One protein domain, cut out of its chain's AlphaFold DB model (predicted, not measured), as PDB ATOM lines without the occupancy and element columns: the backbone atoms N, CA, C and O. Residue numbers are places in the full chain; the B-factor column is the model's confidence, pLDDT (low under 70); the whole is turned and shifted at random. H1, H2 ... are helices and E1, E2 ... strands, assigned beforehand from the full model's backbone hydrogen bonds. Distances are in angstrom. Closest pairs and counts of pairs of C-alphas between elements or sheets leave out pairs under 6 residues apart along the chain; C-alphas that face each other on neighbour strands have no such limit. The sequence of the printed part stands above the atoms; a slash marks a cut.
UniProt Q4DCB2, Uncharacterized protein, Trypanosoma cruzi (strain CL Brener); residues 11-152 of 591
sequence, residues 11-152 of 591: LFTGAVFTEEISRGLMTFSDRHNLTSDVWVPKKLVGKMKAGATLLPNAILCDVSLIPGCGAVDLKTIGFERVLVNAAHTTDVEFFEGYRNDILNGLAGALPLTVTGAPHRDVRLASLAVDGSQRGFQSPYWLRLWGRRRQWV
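AT A GLANCE: This is residues 11 to 152 of the 591 residues of an uncharacterized protein of Trypanosoma cruzi (strain CL Brener) (UniProt Q4DCB2). The model has two lobes: a larger one, a small three-stranded sheet with H1, H2 and H3 set round it, and a smaller, looser one, made of H4 and the hairpin of E4 and E5. The unnamed residues 104 to 121 run between the lobes. The 142 printed residues include four named helices and five named strands, in the order H1 E1 H2 E2 E3 H3 H4 E4 E5; the class is mixed, helices and strands, with under half of the residues in named elements. The larger sheet has the order E1 E3 E2, and both sheets are antiparallel. The whole is compact, with a radius of gyration of the C-alphas of 16.3 A, and spans 49 by 33 by 23 A.

IN THESE COORDINATES: H1, residues 19 to 31, begins at C-alpha 19 (90.905, 122.618, 131.282) and is 18.2 A long. E1 is residues 38 to 41, H2 42 to 48, E2 60 to 62 and E3 82 to 85. H3, residues 92 to 103, is 18.2 A long, and H4, residues 122 to 134, 18.8 A. E4 is residues 141 to 144; E5, 150 to 152, ends at C-alpha 152 (84.678, 103.104, 153.887).

HOW THE PARTS SIT: E1, H2 and E2 form a split strand-helix-strand unit, two strands of one sheet that are not neighbours, with a helix between them along the chain and E3 between them in the sheet; its crossover is right-handed. N 40 and O 84 of E1 and E3 are 2.8 A apart, as are N 61 and O 83 of the hairpin E2 and E3. H2 is on this sheet at a height of 7.1 A, over none of its strands, but only just: 2 of its C-alphas fall on E1. H1 only grazes the sheet, and so does H3; the closest C-alphas of H3 and E1, Glu 96 and Val 38, are 6.1 A apart. H4 is not on it. In the hairpin E4 and E5, N 142 and O 152 are 2.8 A apart. Every O i to N i+4 pair is within hydrogen-bond range in H1, but 1 of 3 in H2, with 1 of 4 O i to N i+3 pairs, 6 of 8 in H3 and 8 of 9 in H4.

THE WHOLE: The farthest C-alphas, Asn 33 and Arg 147, are 49.2 A apart. The printed part has no cut; the links H2 to E2, E2 to E3 and H3 to H4 are long. Its mean pLDDT is 70.5, with 61 residues under 70, among them 67 to 80 and 101 to 128.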
ATOM      1  N   LEU A  11      82.591 113.626 132.041       76.61
ATOM      2  CA  LEU A  11      82.452 112.180 132.023       76.61
ATOM      3  C   LEU A  11      80.996 111.814 132.365       76.61
ATOM      4  O   LEU A  11      80.327 112.531 133.112       76.61
ATOM      5  N   PHE A  12      80.506 110.674 131.883       76.51
ATOM      6  CA  PHE A  12      79.173 110.149 132.225       76.51
ATOM      7  C   PHE A  12      78.932 109.999 133.738       76.51
ATOM      8  O   PHE A  12      77.809 110.138 134.208       76.51
ATOM      9  N   THR A  13      79.995 109.835 134.531       66.80
ATOM     10  CA  THR A  13      79.940 109.848 136.005       66.80
ATOM     11  C   THR A  13      79.703 111.235 136.618       66.80
ATOM     12  O   THR A  13      79.503 111.351 137.823       66.80
ATOM     13  N   GLY A  14      79.760 112.300 135.815       67.90
ATOM     14  CA  GLY A  14      79.699 113.694 136.247       67.90
ATOM     15  C   GLY A  14      81.060 114.352 136.500       67.90
ATOM     16  O   GLY A  14      81.084 115.552 136.758       67.90
ATOM     17  N   ALA A  15      82.172 113.613 136.410       64.89
ATOM     18  CA  ALA A  15      83.510 114.177 136.600       64.89
ATOM     19  C   ALA A  15      83.864 115.187 135.494       64.89
ATOM     20  O   ALA A  15      83.654 114.921 134.310       64.89
ATOM     21  N   VAL A  16      84.432 116.331 135.878       64.95
ATOM     22  CA  VAL A  16      84.889 117.373 134.942       64.95
ATOM     23  C   VAL A  16      86.299 117.040 134.449       64.95
ATOM     24  O   VAL A  16      87.139 116.597 135.238       64.95
ATOM     25  N   PHE A  17      86.571 117.248 133.162       70.05
ATOM     26  CA  PHE A  17      87.908 117.050 132.597       70.05
ATOM     27  C   PHE A  17      88.883 118.153 133.020       70.05
ATOM     28  O   PHE A  17      88.503 119.151 133.637       70.05
ATOM     29  N   THR A  18      90.168 117.991 132.681       68.11
ATOM     30  CA  THR A  18      91.095 119.118 132.806       68.11
ATOM     31  C   THR A  18      90.732 120.249 131.861       68.11
ATOM     32  O   THR A  18      89.973 120.034 130.919       68.11
ATOM     33  N   GLU A  19      91.226 121.459 132.118       73.15
ATOM     34  CA  GLU A  19      90.905 122.618 131.282       73.15
ATOM     35  C   GLU A  19      91.327 122.378 129.826       73.15
ATOM     36  O   GLU A  19      90.545 122.608 128.909       73.15
ATOM     37  N   GLU A  20      92.515 121.807 129.616       72.20
ATOM     38  CA  GLU A  20      93.055 121.481 128.293       72.20
ATOM     39  C   GLU A  20      92.179 120.456 127.563       72.20
ATOM     40  O   GLU A  20      91.833 120.637 126.396       72.20
ATOM     41  N   ILE A  21      91.772 119.398 128.270       74.81
ATOM     42  CA  ILE A  21      90.961 118.320 127.697       74.81
ATOM     43  C   ILE A  21      89.540 118.810 127.444       74.81
ATOM     44  O   ILE A  21      88.984 118.542 126.388       74.81
ATOM     45  N   SER A  22      88.964 119.577 128.364       78.50
ATOM     46  CA  SER A  22      87.638 120.172 128.199       78.50
ATOM     47  C   SER A  22      87.600 121.105 126.992       78.50
ATOM     48  O   SER A  22      86.711 120.964 126.159       78.50
ATOM     49  N   ARG A  23      88.581 122.011 126.846       78.58
ATOM     50  CA  ARG A  23      88.692 122.889 125.667       78.58
ATOM     51  C   ARG A  23      88.818 122.066 124.384       78.58
ATOM     52  O   ARG A  23      88.059 122.292 123.448       78.58
ATOM     53  N   GLY A  24      89.687 121.054 124.372       82.63
ATOM     54  CA  GLY A  24      89.832 120.154 123.227       82.63
ATOM     55  C   GLY A  24      88.553 119.391 122.873       82.63
ATOM     56  O   GLY A  24      88.204 119.298 121.698       82.63
ATOM     57  N   LEU A  25      87.817 118.889 123.868       86.21
ATOM     58  CA  LEU A  25      86.539 118.201 123.671       86.21
ATOM     59  C   LEU A  25      85.432 119.154 123.209       86.21
ATOM     60  O   LEU A  25      84.582 118.732 122.427       86.21
ATOM     61  N   MET A  26      85.437 120.419 123.637       86.41
ATOM     62  CA  MET A  26      84.527 121.441 123.106       86.41
ATOM     63  C   MET A  26      84.810 121.691 121.626       86.41
ATOM     64  O   MET A  26      83.916 121.474 120.814       86.41
ATOM     65  N   THR A  27      86.062 121.987 121.253       84.87
ATOM     66  CA  THR A  27      86.457 122.158 119.843       84.87
ATOM     67  C   THR A  27      86.126 120.924 119.001       84.87
ATOM     68  O   THR A  27      85.651 121.039 117.873       84.87
ATOM     69  N   PHE A  28      86.350 119.725 119.543       87.98
ATOM     70  CA  PHE A  28      86.000 118.475 118.874       87.98
ATOM     71  C   PHE A  28      84.483 118.326 118.695       87.98
ATOM     72  O   PHE A  28      84.028 117.947 117.618       87.98
ATOM     73  N   SER A  29      83.698 118.651 119.726       89.68
ATOM     74  CA  SER A  29      82.231 118.626 119.669       89.68
ATOM     75  C   SER A  29      81.693 119.619 118.651       89.68
ATOM     76  O   SER A  29      80.814 119.264 117.877       89.68
ATOM     77  N   ASP A  30      82.249 120.832 118.616       86.74
ATOM     78  CA  ASP A  30      81.908 121.865 117.639       86.74
ATOM     79  C   ASP A  30      82.188 121.392 116.217       86.74
ATOM     80  O   ASP A  30      81.297 121.405 115.372       86.74
ATOM     81  N   ARG A  31      83.400 120.882 115.969       86.99
ATOM     82  CA  ARG A  31      83.811 120.364 114.657       86.99
ATOM     83  C   ARG A  31      82.886 119.259 114.139       86.99
ATOM     84  O   ARG A  31      82.717 119.120 112.929       86.99
ATOM     85  N   HIS A  32      82.339 118.452 115.042       89.41
ATOM     86  CA  HIS A  32      81.554 117.266 114.715       89.41
ATOM     87  C   HIS A  32      80.059 117.403 115.032       89.41
ATOM     88  O   HIS A  32      79.340 116.411 114.945       89.41
ATOM     89  N   ASN A  33      79.584 118.609 115.371       88.49
ATOM     90  CA  ASN A  33      78.196 118.895 115.756       88.49
ATOM     91  C   ASN A  33      77.636 117.944 116.836       88.49
ATOM     92  O   ASN A  33      76.473 117.547 116.787       88.49
ATOM     93  N   LEU A  34      78.463 117.571 117.817       88.71
ATOM     94  CA  LEU A  34      78.053 116.695 118.917       88.71
ATOM     95  C   LEU A  34      77.178 117.477 119.903       88.71
ATOM     96  O   LEU A  34      77.545 118.571 120.335       88.71
ATOM     97  N   THR A  35      76.019 116.920 120.255       86.45
ATOM     98  CA  THR A  35      74.990 117.620 121.043       86.45
ATOM     99  C   THR A  35      75.084 117.377 122.547       86.45
ATOM    100  O   THR A  35      74.708 118.259 123.317       86.45
ATOM    101  N   SER A  36      75.590 116.217 122.978       90.13
ATOM    102  CA  SER A  36      75.719 115.899 124.403       90.13
ATOM    103  C   SER A  36      76.965 116.543 125.010       90.13
ATOM    104  O   SER A  36      78.037 116.528 124.404       90.13
ATOM    105  N   ASP A  37      76.869 117.039 126.244       86.99
ATOM    106  CA  ASP A  37      78.032 117.402 127.067       86.99
ATOM    107  C   ASP A  37      78.705 116.168 127.694       86.99
ATOM    108  O   ASP A  37      79.743 116.283 128.350       86.99
ATOM    109  N   VAL A  38      78.128 114.980 127.507       88.52
ATOM    110  CA  VAL A  38      78.550 113.758 128.183       88.52
ATOM    111  C   VAL A  38      79.475 112.915 127.326       88.52
ATOM    112  O   VAL A  38      79.187 112.582 126.180       88.52
ATOM    113  N   TRP A  39      80.578 112.506 127.939       87.41
ATOM    114  CA  TRP A  39      81.605 111.676 127.338       87.41
ATOM    115  C   TRP A  39      81.744 110.353 128.081       87.41
ATOM    116  O   TRP A  39      81.759 110.288 129.315       87.41
ATOM    117  N   VAL A  40      81.872 109.279 127.313       86.60
ATOM    118  CA  VAL A  40      81.965 107.905 127.800       86.60
ATOM    119  C   VAL A  40      83.268 107.301 127.286       86.60
ATOM    120  O   VAL A  40      83.555 107.394 126.095       86.60
ATOM    121  N   PRO A  41      84.075 106.638 128.127       83.47
ATOM    122  CA  PRO A  41      85.196 105.855 127.632       83.47
ATOM    123  C   PRO A  41      84.697 104.759 126.690       83.47
ATOM    124  O   PRO A  41      83.824 103.973 127.062       83.47
ATOM    125  N   LYS A  42      85.272 104.660 125.487       84.63
ATOM    126  CA  LYS A  42      84.829 103.728 124.435       84.63
ATOM    127  C   LYS A  42      84.619 102.302 124.957       84.63
ATOM    128  O   LYS A  42      83.615 101.662 124.663       84.63
ATOM    129  N   LYS A  43      85.563 101.804 125.765       79.85
ATOM    130  CA  LYS A  43      85.536 100.441 126.323       79.85
ATOM    131  C   LYS A  43      84.430 100.199 127.354       79.85
ATOM    132  O   LYS A  43      84.208  99.045 127.718       79.85
ATOM    133  N   LEU A  44      83.787 101.249 127.863       76.43
ATOM    134  CA  LEU A  44      82.751 101.142 128.886       76.43
ATOM    135  C   LEU A  44      81.342 101.045 128.309       76.43
ATOM    136  O   LEU A  44      80.498 100.471 128.982       76.43
ATOM    137  N   VAL A  45      81.087 101.507 127.081       82.17
ATOM    138  CA  VAL A  45      79.721 101.591 126.527       82.17
ATOM    139  C   VAL A  45      78.962 100.261 126.663       82.17
ATOM    140  O   VAL A  45      77.959 100.209 127.367       82.17
ATOM    141  N   GLY A  46      79.515  99.161 126.140       77.09
ATOM    142  CA  GLY A  46      78.897  97.829 126.253       77.09
ATOM    143  C   GLY A  46      79.125  97.089 127.569       77.09
ATOM    144  O   GLY A  46      78.523  96.045 127.798       77.09
ATOM    145  N   LYS A  47      79.986  97.606 128.452       75.42
ATOM    146  CA  LYS A  47      80.208  97.020 129.787       75.42
ATOM    147  C   LYS A  47      79.259  97.591 130.836       75.42
ATOM    148  O   LYS A  47      78.990  96.931 131.834       75.42
ATOM    149  N   MET A  48      78.801  98.823 130.632       70.24
ATOM    150  CA  MET A  48      78.010  99.581 131.600       70.24
ATOM    151  C   MET A  48      76.526  99.224 131.567       70.24
ATOM    152  O   MET A  48      75.889  99.160 132.619       70.24
ATOM    153  N   LYS A  49      75.983  98.975 130.372       73.17
ATOM    154  CA  LYS A  49      74.590  98.581 130.161       73.17
ATOM    155  C   LYS A  49      74.539  97.516 129.074       73.17
ATOM    156  O   LYS A  49      75.066  97.714 127.982       73.17
ATOM    157  N   ALA A  50      73.929  96.374 129.387       75.30
ATOM    158  CA  ALA A  50      73.709  95.323 128.401       75.30
ATOM    159  C   ALA A  50      72.875  95.884 127.237       75.30
ATOM    160  O   ALA A  50      71.878  96.562 127.471       75.30
ATOM    161  N   GLY A  51      73.309  95.633 126.002       81.98
ATOM    162  CA  GLY A  51      72.678  96.170 124.792       81.98
ATOM    163  C   GLY A  51      73.181  97.550 124.352       81.98
ATOM    164  O   GLY A  51      73.030  97.879 123.180       81.98
ATOM    165  N   ALA A  52      73.850  98.320 125.219       87.66
ATOM    166  CA  ALA A  52      74.435  99.596 124.815       87.66
ATOM    167  C   ALA A  52      75.689  99.374 123.952       87.66
ATOM    168  O   ALA A  52      76.683  98.781 124.365       87.66
ATOM    169  N   THR A  53      75.663  99.883 122.732       92.03
ATOM    170  CA  THR A  53      76.761  99.852 121.755       92.03
ATOM    171  C   THR A  53      77.022 101.240 121.170       92.03
ATOM    172  O   THR A  53      76.240 102.175 121.354       92.03
ATOM    173  N   LEU A  54      78.155 101.388 120.482       91.48
ATOM    174  CA  LEU A  54      78.459 102.579 119.689       91.48
ATOM    175  C   LEU A  54      77.581 102.591 118.433       91.48
ATOM    176  O   LEU A  54      77.399 101.543 117.813       91.48
ATOM    177  N   LEU A  55      77.094 103.764 118.028       91.00
ATOM    178  CA  LEU A  55      76.458 103.916 116.718       91.00
ATOM    179  C   LEU A  55      77.479 103.634 115.592       91.00
ATOM    180  O   LEU A  55      78.672 103.888 115.779       91.00
ATOM    181  N   PRO A  56      77.062 103.147 114.409       87.99
ATOM    182  CA  PRO A  56      77.985 102.848 113.306       87.99
ATOM    183  C   PRO A  56      78.829 104.046 112.844       87.99
ATOM    184  O   PRO A  56      79.963 103.878 112.409       87.99
ATOM    185  N   ASN A  57      78.292 105.260 112.972       89.05
ATOM    186  CA  ASN A  57      78.954 106.529 112.666       89.05
ATOM    187  C   ASN A  57      79.581 107.200 113.904       89.05
ATOM    188  O   ASN A  57      79.877 108.394 113.866       89.05
ATOM    189  N   ALA A  58      79.759 106.471 115.011       90.43
ATOM    190  CA  ALA A  58      80.283 107.033 116.247       90.43
ATOM    191  C   ALA A  58      81.691 107.607 116.051       90.43
ATOM    192  O   ALA A  58      82.671 106.894 115.834       90.43
ATOM    193  N   ILE A  59      81.785 108.922 116.192       90.21
ATOM    194  CA  ILE A  59      83.046 109.653 116.162       90.21
ATOM    195  C   ILE A  59      83.736 109.509 117.522       90.21
ATOM    196  O   ILE A  59      83.148 109.792 118.568       90.21
ATOM    197  N   LEU A  60      84.988 109.054 117.488       91.74
ATOM    198  CA  LEU A  60      85.815 108.784 118.660       91.74
ATOM    199  C   LEU A  60      86.868 109.882 118.829       91.74
ATOM    200  O   LEU A  60      87.521 110.264 117.860       91.74
ATOM    201  N   CYS A  61      87.066 110.351 120.057       88.74
ATOM    202  CA  CYS A  61      88.086 111.333 120.401       88.74
ATOM    203  C   CYS A  61      89.185 110.667 121.231       88.74
ATOM    204  O   CYS A  61      88.921 110.219 122.346       88.74
ATOM    205  N   ASP A  62      90.412 110.605 120.715       86.10
ATOM    206  CA  ASP A  62      91.578 110.258 121.531       86.10
ATOM    207  C   ASP A  62      92.103 111.521 122.227       86.10
ATOM    208  O   ASP A  62      92.692 112.397 121.591       86.10
ATOM    209  N   VAL A  63      91.919 111.611 123.546       78.36
ATOM    210  CA  VAL A  63      92.343 112.776 124.340       78.36
ATOM    211  C   VAL A  63      93.855 112.984 124.330       78.36
ATOM    212  O   VAL A  63      94.314 114.094 124.585       78.36
ATOM    213  N   SER A  64      94.652 111.958 124.009       73.10
ATOM    214  CA  SER A  64      96.104 112.123 123.877       73.10
ATOM    215  C   SER A  64      96.516 112.877 122.613       73.10
ATOM    216  O   SER A  64      97.626 113.404 122.564       73.10
ATOM    217  N   LEU A  65      95.616 112.987 121.630       78.03
ATOM    218  CA  LEU A  65      95.809 113.789 120.423       78.03
ATOM    219  C   LEU A  65      95.365 115.246 120.603       78.03
ATOM    220  O   LEU A  65      95.601 116.063 119.713       78.03
ATOM    221  N   ILE A  66      94.742 115.600 121.735       74.98
ATOM    222  CA  ILE A  66      94.413 116.997 122.029       74.98
ATOM    223  C   ILE A  66      95.731 117.759 122.266       74.98
ATOM    224  O   ILE A  66      96.511 117.373 123.149       74.98
ATOM    225  N   PRO A  67      96.004 118.849 121.522       64.39
ATOM    226  CA  PRO A  67      97.190 119.669 121.737       64.39
ATOM    227  C   PRO A  67      97.330 120.084 123.207       64.39
ATOM    228  O   PRO A  67      96.374 120.520 123.841       64.39
ATOM    229  N   GLY A  68      98.523 119.903 123.773       61.48
ATOM    230  CA  GLY A  68      98.792 120.205 125.183       61.48
ATOM    231  C   GLY A  68      98.440 119.090 126.182       61.48
ATOM    232  O   GLY A  68      98.894 119.167 127.324       61.48
ATOM    233  N   CYS A  69      97.744 118.021 125.774       58.15
ATOM    234  CA  CYS A  69      97.307 116.950 126.682       58.15
ATOM    235  C   CYS A  69      98.297 115.785 126.846       58.15
ATOM    236  O   CYS A  69      98.133 114.980 127.760       58.15
ATOM    237  N   GLY A  70      99.352 115.708 126.024       50.15
ATOM    238  CA  GLY A  70     100.304 114.583 126.011       50.15
ATOM    239  C   GLY A  70     101.021 114.277 127.339       50.15
ATOM    240  O   GLY A  70     101.583 113.195 127.477       50.15
ATOM    241  N   ALA A  71     100.978 115.191 128.316       43.48
ATOM    242  CA  ALA A  71     101.566 115.029 129.651       43.48
ATOM    243  C   ALA A  71     100.565 115.210 130.813       43.48
ATOM    244  O   ALA A  71     100.976 115.161 131.971       43.48
ATOM    245  N   VAL A  72      99.270 115.434 130.543       46.49
ATOM    246  CA  VAL A  72      98.263 115.538 131.613       46.49
ATOM    247  C   VAL A  72      98.217 114.203 132.351       46.49
ATOM    248  O   VAL A  72      98.263 113.151 131.713       46.49
ATOM    249  N   ASP A  73      98.144 114.232 133.686       43.84
ATOM    250  CA  ASP A  73      98.042 113.026 134.511       43.84
ATOM    251  C   ASP A  73      96.747 112.269 134.166       43.84
ATOM    252  O   ASP A  73      95.678 112.481 134.750       43.84
ATOM    253  N   LEU A  74      96.852 111.375 133.176       46.60
ATOM    254  CA  LEU A  74      95.787 110.524 132.641       46.60
ATOM    255  C   LEU A  74      95.122 109.670 133.731       46.60
ATOM    256  O   LEU A  74      94.048 109.116 133.503       46.60
ATOM    257  N   LYS A  75      95.692 109.610 134.945       45.61
ATOM    258  CA  LYS A  75      95.018 109.059 136.128       45.61
ATOM    259  C   LYS A  75      93.646 109.691 136.378       45.61
ATOM    260  O   LYS A  75      92.795 109.023 136.954       45.61
ATOM    261  N   THR A  76      93.411 110.932 135.945       44.14
ATOM    262  CA  THR A  76      92.127 111.631 136.147       44.14
ATOM    263  C   THR A  76      91.003 111.202 135.200       44.14
ATOM    264  O   THR A  76      89.851 111.207 135.621       44.14
ATOM    265  N   ILE A  77      91.307 110.781 133.966       46.13
ATOM    266  CA  ILE A  77      90.309 110.226 133.019       46.13
ATOM    267  C   ILE A  77      90.178 108.706 133.182       46.13
ATOM    268  O   ILE A  77      89.170 108.102 132.816       46.13
ATOM    269  N   GLY A  78      91.189 108.083 133.788       49.02
ATOM    270  CA  GLY A  78      91.391 106.646 133.734       49.02
ATOM    271  C   GLY A  78      92.203 106.255 132.495       49.02
ATOM    272  O   GLY A  78      92.536 107.072 131.642       49.02
ATOM    273  N   PHE A  79      92.548 104.973 132.400       49.07
ATOM    274  CA  PHE A  79      93.479 104.444 131.390       49.07
ATOM    275  C   PHE A  79      92.958 104.519 129.945       49.07
ATOM    276  O   PHE A  79      93.717 104.259 129.014       49.07
ATOM    277  N   GLU A  80      91.677 104.839 129.738       64.29
ATOM    278  CA  GLU A  80      91.079 104.905 128.409       64.29
ATOM    279  C   GLU A  80      91.141 106.327 127.856       64.29
ATOM    280  O   GLU A  80      90.468 107.232 128.343       64.29
ATOM    281  N   ARG A  81      91.958 106.494 126.816       71.52
ATOM    282  CA  ARG A  81      92.174 107.777 126.142       71.52
ATOM    283  C   ARG A  81      91.113 108.051 125.084       71.52
ATOM    284  O   ARG A  81      90.900 109.202 124.723       71.52
ATOM    285  N   VAL A  82      90.442 107.006 124.599       83.61
ATOM    286  CA  VAL A  82      89.433 107.128 123.553       83.61
ATOM    287  C   VAL A  82      88.058 107.302 124.182       83.61
ATOM    288  O   VAL A  82      87.473 106.365 124.740       83.61
ATOM    289  N   LEU A  83      87.527 108.509 124.063       87.94
ATOM    290  CA  LEU A  83      86.190 108.874 124.496       87.94
ATOM    291  C   LEU A  83      85.226 108.877 123.306       87.94
ATOM    292  O   LEU A  83      85.599 109.175 122.172       87.94
ATOM    293  N   VAL A  84      83.967 108.560 123.579       91.15
ATOM    294  CA  VAL A  84      82.841 108.748 122.668       91.15
ATOM    295  C   VAL A  84      81.833 109.680 123.328       91.15
ATOM    296  O   VAL A  84      81.626 109.621 124.541       91.15
ATOM    297  N   ASN A  85      81.220 110.554 122.545       94.29
ATOM    298  CA  ASN A  85      80.129 111.387 123.024       94.29
ATOM    299  C   ASN A  85      78.880 110.525 123.272       94.29
ATOM    300  O   ASN A  85      78.609 109.610 122.494       94.29
ATOM    301  N   ALA A  86      78.118 110.788 124.333       92.05
ATOM    302  CA  ALA A  86      76.947 109.984 124.677       92.05
ATOM    303  C   ALA A  86      75.927 109.932 123.531       92.05
ATOM    304  O   ALA A  86      75.358 108.867 123.301       92.05
ATOM    305  N   ALA A  87      75.792 111.011 122.744       91.90
ATOM    306  CA  ALA A  87      74.931 111.068 121.556       91.90
ATOM    307  C   ALA A  87      75.312 110.049 120.462       91.90
ATOM    308  O   ALA A  87      74.520 109.758 119.573       91.90
ATOM    309  N   HIS A  88      76.525 109.494 120.521       93.99
ATOM    310  CA  HIS A  88      77.034 108.463 119.615       93.99
ATOM    311  C   HIS A  88      76.966 107.048 120.203       93.99
ATOM    312  O   HIS A  88      77.612 106.115 119.713       93.99
ATOM    313  N   THR A  89      76.177 106.871 121.256       92.81
ATOM    314  CA  THR A  89      75.818 105.564 121.804       92.81
ATOM    315  C   THR A  89      74.357 105.259 121.484       92.81
ATOM    316  O   THR A  89      73.560 106.162 121.252       92.81
ATOM    317  N   THR A  90      73.989 103.981 121.477       91.98
ATOM    318  CA  THR A  90      72.592 103.536 121.295       91.98
ATOM    319  C   THR A  90      71.681 103.881 122.476       91.98
ATOM    320  O   THR A  90      70.472 103.716 122.365       91.98
ATOM    321  N   ASP A  91      72.234 104.364 123.592       90.91
ATOM    322  CA  ASP A  91      71.505 104.612 124.836       90.91
ATOM    323  C   ASP A  91      71.960 105.923 125.492       90.91
ATOM    324  O   ASP A  91      72.583 105.953 126.557       90.91
ATOM    325  N   VAL A  92      71.699 107.024 124.786       92.00
ATOM    326  CA  VAL A  92      72.119 108.377 125.176       92.00
ATOM    327  C   VAL A  92      71.584 108.737 126.566       92.00
ATOM    328  O   VAL A  92      72.347 109.176 127.428       92.00
ATOM    329  N   GLU A  93      70.294 108.479 126.803       90.64
ATOM    330  CA  GLU A  93      69.593 108.813 128.047       90.64
ATOM    331  C   GLU A  93      70.230 108.148 129.270       90.64
ATOM    332  O   GLU A  93      70.396 108.794 130.307       90.64
ATOM    333  N   PHE A  94      70.660 106.884 129.153       88.54
ATOM    334  CA  PHE A  94      71.354 106.197 130.240       88.54
ATOM    335  C   PHE A  94      72.661 106.893 130.621       88.54
ATOM    336  O   PHE A  94      72.902 107.141 131.802       88.54
ATOM    337  N   PHE A  95      73.524 107.218 129.653       87.83
ATOM    338  CA  PHE A  95      74.812 107.846 129.965       87.83
ATOM    339  C   PHE A  95      74.650 109.289 130.446       87.83
ATOM    340  O   PHE A  95      75.386 109.721 131.337       87.83
ATOM    341  N   GLU A  96      73.683 110.028 129.904       89.33
ATOM    342  CA  GLU A  96      73.388 111.389 130.349       89.33
ATOM    343  C   GLU A  96      72.808 111.430 131.766       89.33
ATOM    344  O   GLU A  96      73.221 112.282 132.571       89.33
ATOM    345  N   GLY A  97      71.920 110.478 132.070       84.38
ATOM    346  CA  GLY A  97      71.260 110.283 133.357       84.38
ATOM    347  C   GLY A  97      72.129 109.625 134.429       84.38
ATOM    348  O   GLY A  97      71.860 109.818 135.613       84.38
ATOM    349  N   TYR A  98      73.226 108.953 134.061       80.10
ATOM    350  CA  TYR A  98      74.062 108.184 134.995       80.10
ATOM    351  C   TYR A  98      74.578 109.004 136.192       80.10
ATOM    352  O   TYR A  98      74.691 108.503 137.309       80.10
ATOM    353  N   ARG A  99      74.854 110.301 135.996       72.87
ATOM    354  CA  ARG A  99      75.196 111.222 137.096       72.87
ATOM    355  C   ARG A  99      74.063 111.331 138.123       72.87
ATOM    356  O   ARG A  99      74.338 111.354 139.320       72.87
ATOM    357  N   ASN A 100      72.818 111.443 137.669       72.82
ATOM    358  CA  ASN A 100      71.657 111.523 138.554       72.82
ATOM    359  C   ASN A 100      71.443 110.190 139.270       72.82
ATOM    360  O   ASN A 100      71.156 110.196 140.459       72.82
ATOM    361  N   ASP A 101      71.684 109.066 138.592       68.00
ATOM    362  CA  ASP A 101      71.639 107.747 139.227       68.00
ATOM    363  C   ASP A 101      72.661 107.635 140.365       68.00
ATOM    364  O   ASP A 101      72.338 107.107 141.426       68.00
ATOM    365  N   ILE A 102      73.870 108.186 140.191       61.05
ATOM    366  CA  ILE A 102      74.865 108.279 141.271       61.05
ATOM    367  C   ILE A 102      74.351 109.153 142.422       61.05
ATOM    368  O   ILE A 102      74.426 108.746 143.581       61.05
ATOM    369  N   LEU A 103      73.841 110.354 142.122       58.42
ATOM    370  CA  LEU A 103      73.351 111.295 143.138       58.42
ATOM    371  C   LEU A 103      72.161 110.739 143.930       58.42
ATOM    372  O   LEU A 103      72.061 110.983 145.127       58.42
ATOM    373  N   ASN A 104      71.300 109.962 143.274       60.69
ATOM    374  CA  ASN A 104      70.135 109.317 143.873       60.69
ATOM    375  C   ASN A 104      70.478 107.982 144.563       60.69
ATOM    376  O   ASN A 104      69.585 107.318 145.081       60.69
ATOM    377  N   GLY A 105      71.745 107.549 144.532       52.10
ATOM    378  CA  GLY A 105      72.176 106.257 145.075       52.10
ATOM    379  C   GLY A 105      71.694 105.030 144.285       52.10
ATOM    380  O   GLY A 105      71.871 103.906 144.746       52.10
ATOM    381  N   LEU A 106      71.112 105.224 143.096       55.16
ATOM    382  CA  LEU A 106      70.645 104.166 142.187       55.16
ATOM    383  C   LEU A 106      71.805 103.483 141.441       55.16
ATOM    384  O   LEU A 106      71.695 102.331 141.022       55.16
ATOM    385  N   ALA A 107      72.934 104.181 141.294       53.57
ATOM    386  CA  ALA A 107      74.176 103.653 140.751       53.57
ATOM    387  C   ALA A 107      75.349 103.951 141.695       53.57
ATOM    388  O   ALA A 107      75.429 105.011 142.310       53.57
ATOM    389  N   GLY A 108      76.311 103.031 141.787       49.54
ATOM    390  CA  GLY A 108      77.564 103.325 142.479       49.54
ATOM    391  C   GLY A 108      78.391 104.333 141.684       49.54
ATOM    392  O   GLY A 108      78.561 104.166 140.476       49.54
ATOM    393  N   ALA A 109      78.978 105.326 142.356       48.80
ATOM    394  CA  ALA A 109      80.108 106.059 141.798       48.80
ATOM    395  C   ALA A 109      81.245 105.052 141.593       48.80
ATOM    396  O   ALA A 109      81.959 104.709 142.535       48.80
ATOM    397  N   LEU A 110      81.347 104.482 140.392       46.89
ATOM    398  CA  LEU A 110      82.379 103.509 140.059       46.89
ATOM    399  C   LEU A 110      83.734 104.058 140.518       46.89
ATOM    400  O   LEU A 110      84.120 105.139 140.067       46.89
ATOM    401  N   PRO A 111      84.498 103.353 141.370       39.75
ATOM    402  CA  PRO A 111      85.888 103.714 141.518       39.75
ATOM    403  C   PRO A 111      86.526 103.462 140.154       39.75
ATOM    404  O   PRO A 111      86.573 102.321 139.686       39.75
ATOM    405  N   LEU A 112      87.001 104.528 139.505       38.75
ATOM    406  CA  LEU A 112      87.979 104.422 138.430       38.75
ATOM    407  C   LEU A 112      89.215 103.755 139.045       38.75
ATOM    408  O   LEU A 112      90.093 104.404 139.606       38.75
ATOM    409  N   THR A 113      89.231 102.424 139.056       32.87
ATOM    410  CA  THR A 113      90.409 101.660 139.458       32.87
ATOM    411  C   THR A 113      91.372 101.573 138.282       32.87
ATOM    412  O   THR A 113      90.990 101.792 137.130       32.87
ATOM    413  N   VAL A 114      92.623 101.203 138.571       31.96
ATOM    414  CA  VAL A 114      93.705 101.041 137.585       31.96
ATOM    415  C   VAL A 114      93.331 100.147 136.388       31.96
ATOM    416  O   VAL A 114      93.933 100.239 135.327       31.96
ATOM    417  N   THR A 115      92.295  99.317 136.515       31.49
ATOM    418  CA  THR A 115      91.853  98.357 135.495       31.49
ATOM    419  C   THR A 115      90.447  98.624 134.934       31.49
ATOM    420  O   THR A 115      89.867  97.745 134.300       31.49
ATOM    421  N   GLY A 116      89.879  99.820 135.124       34.69
ATOM    422  CA  GLY A 116      88.529 100.155 134.647       34.69
ATOM    423  C   GLY A 116      87.404  99.719 135.598       34.69
ATOM    424  O   GLY A 116      87.651  99.350 136.748       34.69
ATOM    425  N   ALA A 117      86.157  99.834 135.133       35.40
ATOM    426  CA  ALA A 117      84.954  99.583 135.930       35.40
ATOM    427  C   ALA A 117      84.855  98.102 136.370       35.40
ATOM    428  O   ALA A 117      84.922  97.219 135.510       35.40
ATOM    429  N   PRO A 118      84.701  97.795 137.674       36.08
ATOM    430  CA  PRO A 118      84.499  96.426 138.140       36.08
ATOM    431  C   PRO A 118      83.051  95.938 137.951       36.08
ATOM    432  O   PRO A 118      82.104  96.718 137.979       36.08
ATOM    433  N   HIS A 119      82.919  94.618 137.789       34.94
ATOM    434  CA  HIS A 119      81.674  93.874 137.574       34.94
ATOM    435  C   HIS A 119      80.537  94.194 138.569       34.94
ATOM    436  O   HIS A 119      80.735  94.229 139.786       34.94
ATOM    437  N   ARG A 120      79.339  94.349 137.992       38.54
ATOM    438  CA  ARG A 120      77.994  94.413 138.590       38.54
ATOM    439  C   ARG A 120      77.631  93.135 139.376       38.54
ATOM    440  O   ARG A 120      77.905  92.036 138.907       38.54
ATOM    441  N   ASP A 121      77.147  93.276 140.617       47.33
ATOM    442  CA  ASP A 121      75.704  93.280 140.982       47.33
ATOM    443  C   ASP A 121      75.470  93.043 142.493       47.33
ATOM    444  O   ASP A 121      74.599  93.670 143.081       47.33
ATOM    445  N   VAL A 122      76.302  92.269 143.201       48.44
ATOM    446  CA  VAL A 122      76.000  91.925 144.617       48.44
ATOM    447  C   VAL A 122      76.497  92.964 145.639       48.44
ATOM    448  O   VAL A 122      75.855  93.205 146.658       48.44
ATOM    449  N   ARG A 123      77.638  93.624 145.391       58.59
ATOM    450  CA  ARG A 123      78.259  94.528 146.388       58.59
ATOM    451  C   ARG A 123      77.649  95.925 146.463       58.59
ATOM    452  O   ARG A 123      77.795  96.585 147.484       58.59
ATOM    453  N   LEU A 124      77.009  96.401 145.395       54.52
ATOM    454  CA  LEU A 124      76.373  97.723 145.411       54.52
ATOM    455  C   LEU A 124      75.162  97.718 146.340       54.52
ATOM    456  O   LEU A 124      75.053  98.597 147.188       54.52
ATOM    457  N   ALA A 125      74.332  96.673 146.252       61.96
ATOM    458  CA  ALA A 125      73.221  96.470 147.171       61.96
ATOM    459  C   ALA A 125      73.703  96.408 148.630       61.96
ATOM    460  O   ALA A 125      73.144  97.092 149.482       61.96
ATOM    461  N   SER A 126      74.791  95.679 148.920       68.83
ATOM    462  CA  SER A 126      75.316  95.605 150.291       68.83
ATOM    463  C   SER A 126      75.826  96.949 150.817       68.83
ATOM    464  O   SER A 126      75.592  97.260 151.976       68.83
ATOM    465  N   LEU A 127      76.505  97.755 149.990       69.25
ATOM    466  CA  LEU A 127      77.001  99.078 150.401       69.25
ATOM    467  C   LEU A 127      75.867 100.099 150.558       69.25
ATOM    468  O   LEU A 127      75.927 100.941 151.447       69.25
ATOM    469  N   ALA A 128      74.824 100.029 149.727       67.03
ATOM    470  CA  ALA A 128      73.638 100.871 149.878       67.03
ATOM    471  C   ALA A 128      72.873 100.545 151.174       67.03
ATOM    472  O   ALA A 128      72.469 101.456 151.902       67.03
ATOM    473  N   VAL A 129      72.735  99.252 151.497       75.38
ATOM    474  CA  VAL A 129      72.164  98.788 152.771       75.38
ATOM    475  C   VAL A 129      73.026  99.244 153.949       75.38
ATOM    476  O   VAL A 129      72.488  99.837 154.877       75.38
ATOM    477  N   ASP A 130      74.346  99.044 153.894       77.13
ATOM    478  CA  ASP A 130      75.275  99.477 154.950       77.13
ATOM    479  C   ASP A 130      75.232 101.002 155.144       77.13
ATOM    480  O   ASP A 130      75.166 101.499 156.263       77.13
ATOM    481  N   GLY A 131      75.159 101.772 154.054       76.28
ATOM    482  CA  GLY A 131      75.064 103.232 154.120       76.28
ATOM    483  C   GLY A 131      73.774 103.723 154.752       76.28
ATOM    484  O   GLY A 131      73.809 104.627 155.585       76.28
ATOM    485  N   SER A 132      72.658 103.073 154.420       76.64
ATOM    486  CA  SER A 132      71.357 103.355 155.028       76.64
ATOM    487  C   SER A 132      71.336 102.973 156.512       76.64
ATOM    488  O   SER A 132      70.865 103.751 157.335       76.64
ATOM    489  N   GLN A 133      71.894 101.811 156.876       81.88
ATOM    490  CA  GLN A 133      71.994 101.354 158.268       81.88
ATOM    491  C   GLN A 133      72.871 102.272 159.126       81.88
ATOM    492  O   GLN A 133      72.575 102.488 160.299       81.88
ATOM    493  N   ARG A 134      73.945 102.817 158.548       83.10
ATOM    494  CA  ARG A 134      74.890 103.701 159.243       83.10
ATOM    495  C   ARG A 134      74.524 105.184 159.161       83.10
ATOM    496  O   ARG A 134      75.193 105.996 159.794       83.10
ATOM    497  N   GLY A 135      73.468 105.535 158.423       78.25
ATOM    498  CA  GLY A 135      72.961 106.903 158.312       78.25
ATOM    499  C   GLY A 135      73.855 107.853 157.511       78.25
ATOM    500  O   GLY A 135      73.821 109.057 157.756       78.25
ATOM    501  N   PHE A 136      74.658 107.342 156.574       74.02
ATOM    502  CA  PHE A 136      75.479 108.197 155.713       74.02
ATOM    503  C   PHE A 136      74.603 108.982 154.731       74.02
ATOM    504  O   PHE A 136      73.715 108.417 154.092       74.02
ATOM    505  N   GLN A 137      74.875 110.278 154.568       63.32
ATOM    506  CA  GLN A 137      74.193 111.134 153.586       63.32
ATOM    507  C   GLN A 137      74.809 111.018 152.181       63.32
ATOM    508  O   GLN A 137      74.171 111.283 151.167       63.32
ATOM    509  N   SER A 138      76.077 110.634 152.125       57.17
ATOM    510  CA  SER A 138      76.916 110.507 150.951       57.17
ATOM    511  C   SER A 138      76.783 109.095 150.387       57.17
ATOM    512  O   SER A 138      77.162 108.133 151.061       57.17
ATOM    513  N   PRO A 139      76.376 108.931 149.117       58.90
ATOM    514  CA  PRO A 139      76.358 107.620 148.469       58.90
ATOM    515  C   PRO A 139      77.768 107.116 148.095       58.90
ATOM    516  O   PRO A 139      77.913 106.052 147.492       58.90
ATOM    517  N   TYR A 140      78.828 107.869 148.410       57.53
ATOM    518  CA  TYR A 140      80.188 107.587 147.954       57.53
ATOM    519  C   TYR A 140      80.936 106.629 148.880       57.53
ATOM    520  O   TYR A 140      81.056 106.878 150.076       57.53
ATOM    521  N   TRP A 141      81.532 105.587 148.299       60.89
ATOM    522  CA  TRP A 141      82.336 104.586 149.002       60.89
ATOM    523  C   TRP A 141      83.734 104.474 148.403       60.89
ATOM    524  O   TRP A 141      83.926 104.481 147.187       60.89
ATOM    525  N   LEU A 142      84.728 104.328 149.268       57.62
ATOM    526  CA  LEU A 142      86.137 104.238 148.930       57.62
ATOM    527  C   LEU A 142      86.720 102.910 149.331       57.62
ATOM    528  O   LEU A 142      86.451 102.398 150.412       57.62
ATOM    529  N   ARG A 143      87.642 102.426 148.510       62.93
ATOM    530  CA  ARG A 143      88.488 101.299 148.868       62.93
ATOM    531  C   ARG A 143      89.773 101.805 149.514       62.93
ATOM    532  O   ARG A 143      90.600 102.410 148.831       62.93
ATOM    533  N   LEU A 144      89.968 101.520 150.799       59.27
ATOM    534  CA  LEU A 144      91.249 101.772 151.455       59.27
ATOM    535  C   LEU A 144      92.278 100.726 151.009       59.27
ATOM    536  O   LEU A 144      91.993  99.526 150.925       59.27
ATOM    537  N   TRP A 145      93.487 101.193 150.706       50.33
ATOM    538  CA  TRP A 145      94.619 100.335 150.374       50.33
ATOM    539  C   TRP A 145      95.330  99.951 151.674       50.33
ATOM    540  O   TRP A 145      95.976 100.779 152.307       50.33
ATOM    541  N   GLY A 146      95.175  98.693 152.086       60.17
ATOM    542  CA  GLY A 146      95.781  98.119 153.287       60.17
ATOM    543  C   GLY A 146      95.787  96.586 153.235       60.17
ATOM    544  O   GLY A 146      95.300  95.995 152.267       60.17
ATOM    545  N   ARG A 147      96.329  95.927 154.276       59.08
ATOM    546  CA  ARG A 147      96.424  94.448 154.346       59.08
ATOM    547  C   ARG A 147      95.059  93.753 154.242       59.08
ATOM    548  O   ARG A 147      94.977  92.657 153.697       59.08
ATOM    549  N   ARG A 148      93.988  94.393 154.725       60.59
ATOM    550  CA  ARG A 148      92.598  93.972 154.503       60.59
ATOM    551  C   ARG A 148      91.926  94.965 153.560       60.59
ATOM    552  O   ARG A 148      91.993  96.171 153.771       60.59
ATOM    553  N   ARG A 149      91.290  94.448 152.507       56.34
ATOM    554  CA  ARG A 149      90.503  95.252 151.562       56.34
ATOM    555  C   ARG A 149      89.229  95.716 152.280       56.34
ATOM    556  O   ARG A 149      88.283  94.942 152.354       56.34
ATOM    557  N   GLN A 150      89.221  96.939 152.806       71.03
ATOM    558  CA  GLN A 150      88.053  97.542 153.455       71.03
ATOM    559  C   GLN A 150      87.465  98.649 152.578       71.03
ATOM    560  O   GLN A 150      88.203  99.409 151.940       71.03
ATOM    561  N   TRP A 151      86.135  98.716 152.551       69.10
ATOM    562  CA  TRP A 151      85.396  99.844 152.000       69.10
ATOM    563  C   TRP A 151      84.970 100.763 153.140       69.10
ATOM    564  O   TRP A 151      84.534 100.273 154.177       69.10
ATOM    565  N   VAL A 152      85.130 102.067 152.950       72.71
ATOM    566  CA  VAL A 152      84.678 103.104 153.887       72.71
ATOM    567  C   VAL A 152      83.847 104.117 153.123       72.71
ATOM    568  O   VAL A 152      84.158 104.415 151.966       72.71
TER     569      VAL A 152